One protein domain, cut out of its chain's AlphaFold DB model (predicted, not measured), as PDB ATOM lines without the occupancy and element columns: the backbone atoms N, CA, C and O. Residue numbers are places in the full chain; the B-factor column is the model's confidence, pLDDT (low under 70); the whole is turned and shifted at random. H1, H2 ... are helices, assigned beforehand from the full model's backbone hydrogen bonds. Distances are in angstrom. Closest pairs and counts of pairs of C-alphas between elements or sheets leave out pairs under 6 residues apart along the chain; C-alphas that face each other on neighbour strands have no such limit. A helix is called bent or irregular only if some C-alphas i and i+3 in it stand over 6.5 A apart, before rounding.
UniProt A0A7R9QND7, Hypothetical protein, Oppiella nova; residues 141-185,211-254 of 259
ATOM      1  N   ARG A 141     100.117 299.645 257.423       75.81
ATOM      2  CA  ARG A 141     100.267 298.195 257.242       75.81
ATOM      3  C   ARG A 141     101.555 297.832 256.493       75.81
ATOM      4  O   ARG A 141     102.138 296.784 256.762       75.81
ATOM      5  N   ASP A 142     102.020 298.708 255.605       74.25
ATOM      6  CA  ASP A 142     103.274 298.525 254.875       74.25
ATOM      7  C   ASP A 142     104.482 298.747 255.780       74.25
ATOM      8  O   ASP A 142     105.448 298.003 255.672       74.25
ATOM      9  N   VAL A 143     104.402 299.682 256.735       80.19
ATOM     10  CA  VAL A 143     105.446 299.871 257.758       80.19
ATOM     11  C   VAL A 143     105.607 298.612 258.590       80.19
ATOM     12  O   VAL A 143     106.720 298.121 258.739       80.19
ATOM     13  N   TYR A 144     104.502 298.056 259.091       82.94
ATOM     14  CA  TYR A 144     104.544 296.818 259.862       82.94
ATOM     15  C   TYR A 144     105.140 295.667 259.041       82.94
ATOM     16  O   TYR A 144     106.020 294.960 259.523       82.94
ATOM     17  N   CYS A 145     104.726 295.529 257.777       78.12
ATOM     18  CA  CYS A 145     105.266 294.528 256.859       78.12
ATOM     19  C   CYS A 145     106.781 294.702 256.643       78.12
ATOM     20  O   CYS A 145     107.542 293.747 256.825       78.12
ATOM     21  N   LEU A 146     107.228 295.923 256.333       79.56
ATOM     22  CA  LEU A 146     108.640 296.271 256.163       79.56
ATOM     23  C   LEU A 146     109.440 295.997 257.439       79.56
ATOM     24  O   LEU A 146     110.526 295.434 257.348       79.56
ATOM     25  N   LEU A 147     108.882 296.299 258.613       79.50
ATOM     26  CA  LEU A 147     109.512 296.043 259.907       79.50
ATOM     27  C   LEU A 147     109.638 294.540 260.189       79.50
ATOM     28  O   LEU A 147     110.703 294.061 260.559       79.50
ATOM     29  N   THR A 148     108.581 293.752 259.971       82.69
ATOM     30  CA  THR A 148     108.670 292.287 260.121       82.69
ATOM     31  C   THR A 148     109.669 291.672 259.149       82.69
ATOM     32  O   THR A 148     110.374 290.722 259.496       82.69
ATOM     33  N   ARG A 149     109.764 292.216 257.934       80.56
ATOM     34  CA  ARG A 149     110.699 291.745 256.916       80.56
ATOM     35  C   ARG A 149     112.141 292.145 257.243       80.56
ATOM     36  O   ARG A 149     113.022 291.299 257.101       80.56
ATOM     37  N   SER A 150     112.378 293.365 257.732       75.50
ATOM     38  CA  SER A 150     113.701 293.810 258.182       75.50
ATOM     39  C   SER A 150     114.166 293.024 259.408       75.50
ATOM     40  O   SER A 150     115.290 292.534 259.421       75.50
ATOM     41  N   MET A 151     113.278 292.774 260.374       76.94
ATOM     42  CA  MET A 151     113.564 291.946 261.551       76.94
ATOM     43  C   MET A 151     113.924 290.508 261.169       76.94
ATOM     44  O   MET A 151     114.906 289.951 261.660       76.94
ATOM     45  N   ARG A 152     113.165 289.903 260.248       79.38
ATOM     46  CA  ARG A 152     113.447 288.547 259.760       79.38
ATOM     47  C   ARG A 152     114.772 288.483 258.995       79.38
ATOM     48  O   ARG A 152     115.492 287.495 259.116       79.38
ATOM     49  N   TYR A 153     115.112 289.532 258.248       74.31
ATOM     50  CA  TYR A 153     116.395 289.643 257.558       74.31
ATOM     51  C   TYR A 153     117.567 289.819 258.532       74.31
ATOM     52  O   TYR A 153     118.554 289.095 258.421       74.31
ATOM     53  N   ALA A 154     117.445 290.703 259.525       72.12
ATOM     54  CA  ALA A 154     118.456 290.896 260.561       72.12
ATOM     55  C   ALA A 154     118.726 289.589 261.327       72.12
ATOM     56  O   ALA A 154     119.878 289.200 261.512       72.12
ATOM     57  N   TYR A 155     117.668 288.856 261.682       75.19
ATOM     58  CA  TYR A 155     117.778 287.591 262.404       75.19
ATOM     59  C   TYR A 155     118.435 286.469 261.581       75.19
ATOM     60  O   TYR A 155     119.225 285.701 262.117       75.19
ATOM     61  N   ILE A 156     118.138 286.365 260.280       75.50
ATOM     62  CA  ILE A 156     118.642 285.267 259.434       75.50
ATOM     63  C   ILE A 156     120.000 285.604 258.802       75.50
ATOM     64  O   ILE A 156     120.888 284.756 258.753       75.50
ATOM     65  N   SER A 157     120.181 286.830 258.309       73.06
ATOM     66  CA  SER A 157     121.364 287.229 257.537       73.06
ATOM     67  C   SER A 157     122.463 287.854 258.395       73.06
ATOM     68  O   SER A 157     123.640 287.639 258.116       73.06
ATOM     69  N   GLN A 158     122.106 288.619 259.431       74.75
ATOM     70  CA  GLN A 158     123.052 289.405 260.241       74.75
ATOM     71  C   GLN A 158     123.328 288.782 261.621       74.75
ATOM     72  O   GLN A 158     123.918 289.427 262.486       74.75
ATOM     73  N   TRP A 159     122.964 287.511 261.837       79.31
ATOM     74  CA  TRP A 159     123.145 286.826 263.126       79.31
ATOM     75  C   TRP A 159     124.599 286.841 263.629       79.31
ATOM     76  O   TRP A 159     124.834 286.907 264.832       79.31
ATOM     77  N   LYS A 160     125.582 286.843 262.717       82.44
ATOM     78  CA  LYS A 160     127.011 286.962 263.051       82.44
ATOM     79  C   LYS A 160     127.357 288.339 263.623       82.44
ATOM     80  O   LYS A 160     128.078 288.420 264.611       82.44
ATOM     81  N   THR A 161     126.820 289.404 263.032       79.75
ATOM     82  CA  THR A 161     127.002 290.792 263.486       79.75
ATOM     83  C   THR A 161     126.344 291.003 264.847       79.75
ATOM     84  O   THR A 161     126.954 291.572 265.747       79.75
ATOM     85  N   LEU A 162     125.142 290.452 265.039       80.12
ATOM     86  CA  LEU A 162     124.430 290.478 266.320       80.12
ATOM     87  C   LEU A 162     125.165 289.662 267.398       80.12
ATOM     88  O   LEU A 162     125.310 290.109 268.534       80.12
ATOM     89  N   GLY A 163     125.708 288.498 267.037       84.88
ATOM     90  CA  GLY A 163     126.565 287.709 267.924       84.88
ATOM     91  C   GLY A 163     127.828 288.468 268.341       84.88
ATOM     92  O   GLY A 163     128.180 288.479 269.520       84.88
ATOM     93  N   LEU A 164     128.469 289.167 267.398       84.00
ATOM     94  CA  LEU A 164     129.631 290.012 267.674       84.00
ATOM     95  C   LEU A 164     129.278 291.189 268.604       84.00
ATOM     96  O   LEU A 164     130.056 291.494 269.503       84.00
ATOM     97  N   GLN A 165     128.102 291.809 268.449       81.88
ATOM     98  CA  GLN A 165     127.617 292.861 269.359       81.88
ATOM     99  C   GLN A 165     127.473 292.365 270.796       81.88
ATOM    100  O   GLN A 165     127.978 293.003 271.721       81.88
ATOM    101  N   ILE A 166     126.805 291.223 270.980       86.38
ATOM    102  CA  ILE A 166     126.618 290.612 272.301       86.38
ATOM    103  C   ILE A 166     127.984 290.278 272.914       86.38
ATOM    104  O   ILE A 166     128.223 290.591 274.080       86.38
ATOM    105  N   ALA A 167     128.907 289.724 272.125       88.62
ATOM    106  CA  ALA A 167     130.259 289.412 272.581       88.62
ATOM    107  C   ALA A 167     131.045 290.663 273.013       88.62
ATOM    108  O   ALA A 167     131.657 290.653 274.081       88.62
ATOM    109  N   MET A 168     130.995 291.756 272.240       85.44
ATOM    110  CA  MET A 168     131.652 293.011 272.624       85.44
ATOM    111  C   MET A 168     131.024 293.625 273.880       85.44
ATOM    112  O   MET A 168     131.746 294.149 274.718       85.44
ATOM    113  N   LEU A 169     129.696 293.577 274.048       85.81
ATOM    114  CA  LEU A 169     129.029 294.086 275.258       85.81
ATOM    115  C   LEU A 169     129.443 293.296 276.502       85.81
ATOM    116  O   LEU A 169     129.738 293.885 277.541       85.81
ATOM    117  N   ILE A 170     129.516 291.970 276.381       88.88
ATOM    118  CA  ILE A 170     130.003 291.094 277.446       88.88
ATOM    119  C   ILE A 170     131.470 291.412 277.772       88.88
ATOM    120  O   ILE A 170     131.815 291.529 278.946       88.88
ATOM    121  N   TYR A 171     132.322 291.605 276.759       88.69
ATOM    122  CA  TYR A 171     133.726 291.983 276.946       88.69
ATOM    123  C   TYR A 171     133.877 293.332 277.659       88.69
ATOM    124  O   TYR A 171     134.612 293.421 278.639       88.69
ATOM    125  N   THR A 172     133.137 294.357 277.230       84.81
ATOM    126  CA  THR A 172     133.117 295.669 277.890       84.81
ATOM    127  C   THR A 172     132.654 295.540 279.341       84.81
ATOM    128  O   THR A 172     133.278 296.108 280.232       84.81
ATOM    129  N   GLY A 173     131.626 294.727 279.608       84.62
ATOM    130  CA  GLY A 173     131.169 294.422 280.965       84.62
ATOM    131  C   GLY A 173     132.220 293.704 281.823       84.62
ATOM    132  O   GLY A 173     132.371 294.024 283.001       84.62
ATOM    133  N   MET A 174     132.985 292.769 281.249       85.12
ATOM    134  CA  MET A 174     134.099 292.112 281.945       85.12
ATOM    135  C   MET A 174     135.260 293.076 282.210       85.12
ATOM    136  O   MET A 174     135.799 293.077 283.312       85.12
ATOM    137  N   MET A 175     135.609 293.933 281.249       82.44
ATOM    138  CA  MET A 175     136.635 294.963 281.433       82.44
ATOM    139  C   MET A 175     136.242 295.971 282.514       82.44
ATOM    140  O   MET A 175     137.054 296.282 283.382       82.44
ATOM    141  N   LEU A 176     134.980 296.409 282.530       76.75
ATOM    142  CA  LEU A 176     134.427 297.244 283.601       76.75
ATOM    143  C   LEU A 176     134.521 296.558 284.972       76.75
ATOM    144  O   LEU A 176     134.767 297.236 285.960       76.75
ATOM    145  N   ARG A 177     134.387 295.226 285.053       75.00
ATOM    146  CA  ARG A 177     134.602 294.483 286.310       75.00
ATOM    147  C   ARG A 177     136.066 294.408 286.744       75.00
ATOM    148  O   ARG A 177     136.315 294.344 287.936       75.00
ATOM    149  N   VAL A 178     137.016 294.363 285.809       75.62
ATOM    150  CA  VAL A 178     138.458 294.279 286.124       75.62
ATOM    151  C   VAL A 178     139.016 295.635 286.555       75.62
ATOM    152  O   VAL A 178     139.878 295.697 287.424       75.62
ATOM    153  N   ILE A 179     138.530 296.717 285.946       70.50
ATOM    154  CA  ILE A 179     139.002 298.082 286.213       70.50
ATOM    155  C   ILE A 179     138.440 298.631 287.537       70.50
ATOM    156  O   ILE A 179     139.042 299.526 288.125       70.50
ATOM    157  N   MET A 180     137.310 298.104 288.021       67.38
ATOM    158  CA  MET A 180     136.561 298.690 289.137       67.38
ATOM    159  C   MET A 180     136.575 297.786 290.377       67.38
ATOM    160  O   MET A 180     136.310 296.588 290.293       67.38
ATOM    161  N   ASP A 181     136.861 298.373 291.542       61.16
ATOM    162  CA  ASP A 181     136.923 297.658 292.818       61.16
ATOM    163  C   ASP A 181     135.518 297.235 293.299       61.16
ATOM    164  O   ASP A 181     134.525 297.954 293.172       61.16
ATOM    165  N   THR A 182     135.434 296.053 293.900       59.09
ATOM    166  CA  THR A 182     134.202 295.417 294.404       59.09
ATOM    167  C   THR A 182     133.466 296.215 295.490       59.09
ATOM    168  O   THR A 182     132.305 295.929 295.781       59.09
ATOM    169  N   LYS A 183     134.105 297.240 296.070       54.06
ATOM    170  CA  LYS A 183     133.556 298.080 297.150       54.06
ATOM    171  C   LYS A 183     132.626 299.209 296.691       54.06
ATOM    172  O   LYS A 183     132.037 299.869 297.536       54.06
ATOM    173  N   ILE A 184     132.432 299.405 295.385       55.59
ATOM    174  CA  ILE A 184     131.604 300.493 294.823       55.59
ATOM    175  C   ILE A 184     130.089 300.309 295.101       55.59
ATOM    176  O   ILE A 184     129.323 301.263 295.028       55.59
ATOM    177  N   ILE A 185     129.641 299.097 295.456       48.75
ATOM    178  CA  ILE A 185     128.211 298.736 295.597       48.75
ATOM    179  C   ILE A 185     127.698 298.765 297.052       48.75
ATOM    180  O   ILE A 185     126.499 298.609 297.269       48.75
ATOM    181  N   ASN A 211     136.278 310.104 297.962       65.00
ATOM    182  CA  ASN A 211     136.888 309.160 297.025       65.00
ATOM    183  C   ASN A 211     135.846 308.213 296.405       65.00
ATOM    184  O   ASN A 211     135.868 307.991 295.195       65.00
ATOM    185  N   PHE A 212     134.871 307.746 297.190       67.12
ATOM    186  CA  PHE A 212     133.767 306.914 296.701       67.12
ATOM    187  C   PHE A 212     132.867 307.649 295.696       67.12
ATOM    188  O   PHE A 212     132.496 307.093 294.657       67.12
ATOM    189  N   LEU A 213     132.543 308.920 295.959       68.00
ATOM    190  CA  LEU A 213     131.782 309.750 295.024       68.00
ATOM    191  C   LEU A 213     132.568 309.984 293.725       68.00
ATOM    192  O   LEU A 213     132.007 309.860 292.634       68.00
ATOM    193  N   LYS A 214     133.875 310.266 293.824       67.19
ATOM    194  CA  LYS A 214     134.757 310.410 292.655       67.19
ATOM    195  C   LYS A 214     134.802 309.133 291.818       67.19
ATOM    196  O   LYS A 214     134.754 309.229 290.594       67.19
ATOM    197  N   ASP A 215     134.851 307.958 292.433       70.88
ATOM    198  CA  ASP A 215     134.921 306.687 291.707       70.88
ATOM    199  C   ASP A 215     133.574 306.281 291.080       70.88
ATOM    200  O   ASP A 215     133.552 305.803 289.943       70.88
ATOM    201  N   ASN A 216     132.444 306.594 291.724       72.44
ATOM    202  CA  ASN A 216     131.110 306.452 291.122       72.44
ATOM    203  C   ASN A 216     130.883 307.402 289.939       72.44
ATOM    204  O   ASN A 216     130.332 307.004 288.911       72.44
ATOM    205  N   ILE A 217     131.330 308.655 290.046       76.44
ATOM    206  CA  ILE A 217     131.240 309.615 288.939       76.44
ATOM    207  C   ILE A 217     132.132 309.165 287.778       76.44
ATOM    208  O   ILE A 217     131.689 309.187 286.630       76.44
ATOM    209  N   LYS A 218     133.357 308.691 288.050       74.56
ATOM    210  CA  LYS A 218     134.229 308.099 287.020       74.56
ATOM    211  C   LYS A 218     133.569 306.892 286.349       74.56
ATOM    212  O   LYS A 218     133.647 306.786 285.127       74.56
ATOM    213  N   PHE A 219     132.891 306.025 287.108       76.81
ATOM    214  CA  PHE A 219     132.143 304.886 286.563       76.81
ATOM    215  C   PHE A 219     131.026 305.331 285.617       76.81
ATOM    216  O   PHE A 219     130.957 304.870 284.476       76.81
ATOM    217  N   LEU A 220     130.175 306.252 286.075       78.50
ATOM    218  CA  LEU A 220     129.056 306.756 285.286       78.50
ATOM    219  C   LEU A 220     129.557 307.429 284.002       78.50
ATOM    220  O   LEU A 220     129.039 307.156 282.923       78.50
ATOM    221  N   MET A 221     130.609 308.244 284.101       80.81
ATOM    222  CA  MET A 221     131.230 308.903 282.951       80.81
ATOM    223  C   MET A 221     131.850 307.894 281.978       80.81
ATOM    224  O   MET A 221     131.650 308.013 280.771       80.81
ATOM    225  N   ALA A 222     132.552 306.869 282.471       80.12
ATOM    226  CA  ALA A 222     133.122 305.820 281.628       80.12
ATOM    227  C   ALA A 222     132.029 305.030 280.893       80.12
ATOM    228  O   ALA A 222     132.146 304.787 279.694       80.12
ATOM    229  N   LEU A 223     130.935 304.683 281.572       82.25
ATOM    230  CA  LEU A 223     129.815 303.960 280.971       82.25
ATOM    231  C   LEU A 223     129.084 304.806 279.916       82.25
ATOM    232  O   LEU A 223     128.810 304.317 278.819       82.25
ATOM    233  N   VAL A 224     128.832 306.083 280.217       84.75
ATOM    234  CA  VAL A 224     128.188 307.042 279.302       84.75
ATOM    235  C   VAL A 224     129.052 307.339 278.074       84.75
ATOM    236  O   VAL A 224     128.507 307.679 277.032       84.75
ATOM    237  N   VAL A 225     130.376 307.181 278.138       85.00
ATOM    238  CA  VAL A 225     131.258 307.377 276.973       85.00
ATOM    239  C   VAL A 225     131.462 306.080 276.188       85.00
ATOM    240  O   VAL A 225     131.315 306.066 274.966       85.00
ATOM    241  N   VAL A 226     131.783 304.975 276.863       84.12
ATOM    242  CA  VAL A 226     132.180 303.722 276.204       84.12
ATOM    243  C   VAL A 226     130.996 303.051 275.508       84.12
ATOM    244  O   VAL A 226     131.128 302.608 274.366       84.12
ATOM    245  N   VAL A 227     129.824 303.005 276.153       83.38
ATOM    246  CA  VAL A 227     128.656 302.298 275.606       83.38
ATOM    247  C   VAL A 227     128.136 302.957 274.317       83.38
ATOM    248  O   VAL A 227     127.961 302.240 273.329       83.38
ATOM    249  N   PRO A 228     127.940 304.288 274.233       86.81
ATOM    250  CA  PRO A 228     127.470 304.915 272.998       86.81
ATOM    251  C   PRO A 228     128.479 304.836 271.854       86.81
ATOM    252  O   PRO A 228     128.074 304.607 270.717       86.81
ATOM    253  N   VAL A 229     129.781 304.967 272.130       88.19
ATOM    254  CA  VAL A 229     130.831 304.824 271.104       88.19
ATOM    255  C   VAL A 229     130.817 303.413 270.514       88.19
ATOM    256  O   VAL A 229     130.864 303.248 269.293       88.19
ATOM    257  N   GLN A 230     130.672 302.396 271.365       84.06
ATOM    258  CA  GLN A 230     130.546 301.007 270.935       84.06
ATOM    259  C   GLN A 230     129.285 300.783 270.086       84.06
ATOM    260  O   GLN A 230     129.350 300.132 269.044       84.06
ATOM    261  N   ILE A 231     128.148 301.355 270.492       84.00
ATOM    262  CA  ILE A 231     126.892 301.279 269.734       84.00
ATOM    263  C   ILE A 231     127.051 301.943 268.359       84.00
ATOM    264  O   ILE A 231     126.732 301.323 267.343       84.00
ATOM    265  N   MET A 232     127.596 303.162 268.304       88.75
ATOM    266  CA  MET A 232     127.821 303.906 267.058       88.75
ATOM    267  C   MET A 232     128.696 303.127 266.076       88.75
ATOM    268  O   MET A 232     128.337 302.997 264.906       88.75
ATOM    269  N   PHE A 233     129.800 302.550 266.555       84.88
ATOM    270  CA  PHE A 233     130.713 301.775 265.720       84.88
ATOM    271  C   PHE A 233     130.015 300.593 265.037       84.88
ATOM    272  O   PHE A 233     130.181 300.379 263.833       84.88
ATOM    273  N   VAL A 234     129.182 299.845 265.768       80.69
ATOM    274  CA  VAL A 234     128.509 298.687 265.172       80.69
ATOM    275  C   VAL A 234     127.338 299.082 264.273       80.69
ATOM    276  O   VAL A 234     127.114 298.429 263.246       80.69
ATOM    277  N   PHE A 235     126.621 300.159 264.603       82.75
ATOM    278  CA  PHE A 235     125.614 300.715 263.700       82.75
ATOM    279  C   PHE A 235     126.236 301.128 262.366       82.75
ATOM    280  O   PHE A 235     125.689 300.765 261.332       82.75
ATOM    281  N   SER A 236     127.403 301.781 262.356       86.44
ATOM    282  CA  SER A 236     128.093 302.138 261.106       86.44
ATOM    283  C   SER A 236     128.448 300.922 260.245       86.44
ATOM    284  O   SER A 236     128.236 300.956 259.034       86.44
ATOM    285  N   ILE A 237     128.940 299.832 260.844       80.69
ATOM    286  CA  ILE A 237     129.276 298.603 260.100       80.69
ATOM    287  C   ILE A 237     128.017 297.955 259.510       80.69
ATOM    288  O   ILE A 237     128.005 297.559 258.344       80.69
ATOM    289  N   SER A 238     126.951 297.864 260.306       80.31
ATOM    290  CA  SER A 238     125.692 297.226 259.894       80.31
ATOM    291  C   SER A 238     124.971 298.049 258.825       80.31
ATOM    292  O   SER A 238     124.482 297.503 257.837       80.31
ATOM    293  N   PHE A 239     124.981 299.373 258.975       83.31
ATOM    294  CA  PHE A 239     124.332 300.311 258.065       83.31
ATOM    295  C   PHE A 239     124.898 300.231 256.644       83.31
ATOM    296  O   PHE A 239     124.132 300.218 255.684       83.31
ATOM    297  N   CYS A 240     126.218 300.096 256.483       79.56
ATOM    298  CA  CYS A 240     126.828 299.923 255.161       79.56
ATOM    299  C   CYS A 240     126.272 298.700 254.410       79.56
ATOM    300  O   CYS A 240     126.025 298.775 253.205       79.56
ATOM    301  N   ALA A 241     126.044 297.587 255.114       75.06
ATOM    302  CA  ALA A 241     125.463 296.386 254.518       75.06
ATOM    303  C   ALA A 241     123.978 296.580 254.164       75.06
ATOM    304  O   ALA A 241     123.533 296.141 253.103       75.06
ATOM    305  N   GLU A 242     123.217 297.266 255.020       78.38
ATOM    306  CA  GLU A 242     121.793 297.541 254.796       78.38
ATOM    307  C   GLU A 242     121.551 298.506 253.628       78.38
ATOM    308  O   GLU A 242     120.657 298.267 252.815       78.38
ATOM    309  N   VAL A 243     122.375 299.550 253.482       79.88
ATOM    310  CA  VAL A 243     122.268 300.521 252.379       79.88
ATOM    311  C   VAL A 243     122.456 299.847 251.024       79.88
ATOM    312  O   VAL A 243     121.695 300.119 250.099       79.88
ATOM    313  N   ALA A 244     123.422 298.934 250.897       74.88
ATOM    314  CA  ALA A 244     123.648 298.212 249.645       74.88
ATOM    315  C   ALA A 244     122.405 297.414 249.208       74.88
ATOM    316  O   ALA A 244     122.038 297.409 248.032       74.88
ATOM    317  N   ILE A 245     121.720 296.784 250.164       72.50
ATOM    318  CA  ILE A 245     120.500 296.006 249.918       72.50
ATOM    319  C   ILE A 245     119.332 296.927 249.591       72.50
ATOM    320  O   ILE A 245     118.604 296.662 248.638       72.50
ATOM    321  N   PHE A 246     119.174 298.015 250.346       72.25
ATOM    322  CA  PHE A 246     118.123 298.998 250.112       72.25
ATOM    323  C   PHE A 246     118.237 299.621 248.716       72.25
ATOM    324  O   PHE A 246     117.243 299.707 247.996       72.25
ATOM    325  N   CYS A 247     119.453 299.976 248.291       67.81
ATOM    326  CA  CYS A 247     119.717 300.439 246.933       67.81
ATOM    327  C   CYS A 247     119.331 299.374 245.900       67.81
ATOM    328  O   CYS A 247     118.603 299.678 244.961       67.81
ATOM    329  N   ASN A 248     119.759 298.121 246.086       67.06
ATOM    330  CA  ASN A 248     119.455 297.038 245.148       67.06
ATOM    331  C   ASN A 248     117.944 296.737 245.060       67.06
ATOM    332  O   ASN A 248     117.412 296.441 243.991       67.06
ATOM    333  N   GLU A 249     117.225 296.858 246.175       64.44
ATOM    334  CA  GLU A 249     115.772 296.717 246.213       64.44
ATOM    335  C   GLU A 249     115.065 297.889 245.522       64.44
ATOM    336  O   GLU A 249     114.126 297.665 244.759       64.44
ATOM    337  N   HIS A 250     115.553 299.122 245.693       57.94
ATOM    338  CA  HIS A 250     115.036 300.276 244.958       57.94
ATOM    339  C   HIS A 250     115.281 300.142 243.447       57.94
ATOM    340  O   HIS A 250     114.386 300.448 242.658       57.94
ATOM    341  N   TYR A 251     116.442 299.631 243.029       52.75
ATOM    342  CA  TYR A 251     116.737 299.348 241.619       52.75
ATOM    343  C   TYR A 251     115.794 298.295 241.019       52.75
ATOM    344  O   TYR A 251     115.349 298.458 239.885       52.75
ATOM    345  N   ASN A 252     115.408 297.271 241.784       49.41
ATOM    346  CA  ASN A 252     114.417 296.283 241.338       49.41
ATOM    347  C   ASN A 252     112.991 296.850 241.222       49.41
ATOM    348  O   ASN A 252     112.174 296.303 240.484       49.41
ATOM    349  N   VAL A 253     112.677 297.933 241.939       52.56
ATOM    350  CA  VAL A 253     111.377 298.624 241.857       52.56
ATOM    351  C   VAL A 253     111.351 299.658 240.722       52.56
ATOM    352  O   VAL A 253     110.286 299.940 240.172       52.56
ATOM    353  N   THR A 254     112.504 300.193 240.319       39.72
ATOM    354  CA  THR A 254     112.635 301.113 239.181       39.72
ATOM    355  C   THR A 254     113.549 300.524 238.107       39.72
ATOM    356  O   THR A 254     114.727 300.890 238.050       39.72
TER     357      THR A 254
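AT A GLANCE: This is residues 141 to 185 and 211 to 254 of the 259 residues of the protein "Hypothetical protein" of Oppiella nova (UniProt A0A7R9QND7). One very long helix, H4, makes the length of a rod; H2 runs beside its body the opposite way, loosely, while H1 angles off from H2 and sticks out with residues 141 to 149, and tiny H3 follows H2's far end. The printed part has 89 residues with four named helices, H1 to H4, and no named strand: all helix, extended, radius of gyration of the C-alphas 19.0 A, spans 63 by 24 by 20 A.

IN THESE COORDINATES: Find C-alpha 141 at (100.267, 298.195, 257.242), where H1, residues 141 to 157, begins its 23.8 A. H2, residues 159 to 179, covers 30.2 A. H3, residues 182 to 185, is 7.0 A long and only just irregular. H4, residues 211 to 253, runs 61.7 A to (111.377, 298.624, 241.857), with a kink of 31 degrees near residue 239.

HOW THE PARTS SIT: Look at Gln 165 and Val 234, the closest C-alphas of H2 and H4, 7.2 A apart: close but not clearly touching, a shallow tilt of 10 degrees, opposite ways. H1 and H2 meet only through their link. H3 and residues 212 to 216 of H4 only just touch, with 3 pairs of C-alphas within 8 A; the closest, Ile 184 and Phe 212, are 7.0 A apart. H1 and H4 are apart. Every O i to N i+4 pair is within hydrogen-bond range in H1 and H2, 36 of 39 in H4; H3 is too short for one.

THE WHOLE: The C-alphas farthest apart, Asn 211 and Thr 254, are 63.2 A apart. Residues 186 to 210 are cut out, leaving 13.6 A between C-alphas 185 and 211. The links H1 to H2 and H2 to H3 are tight. Look for pLDDT under 70 at residues 180 to 185, 211 to 214 and 247 to 254.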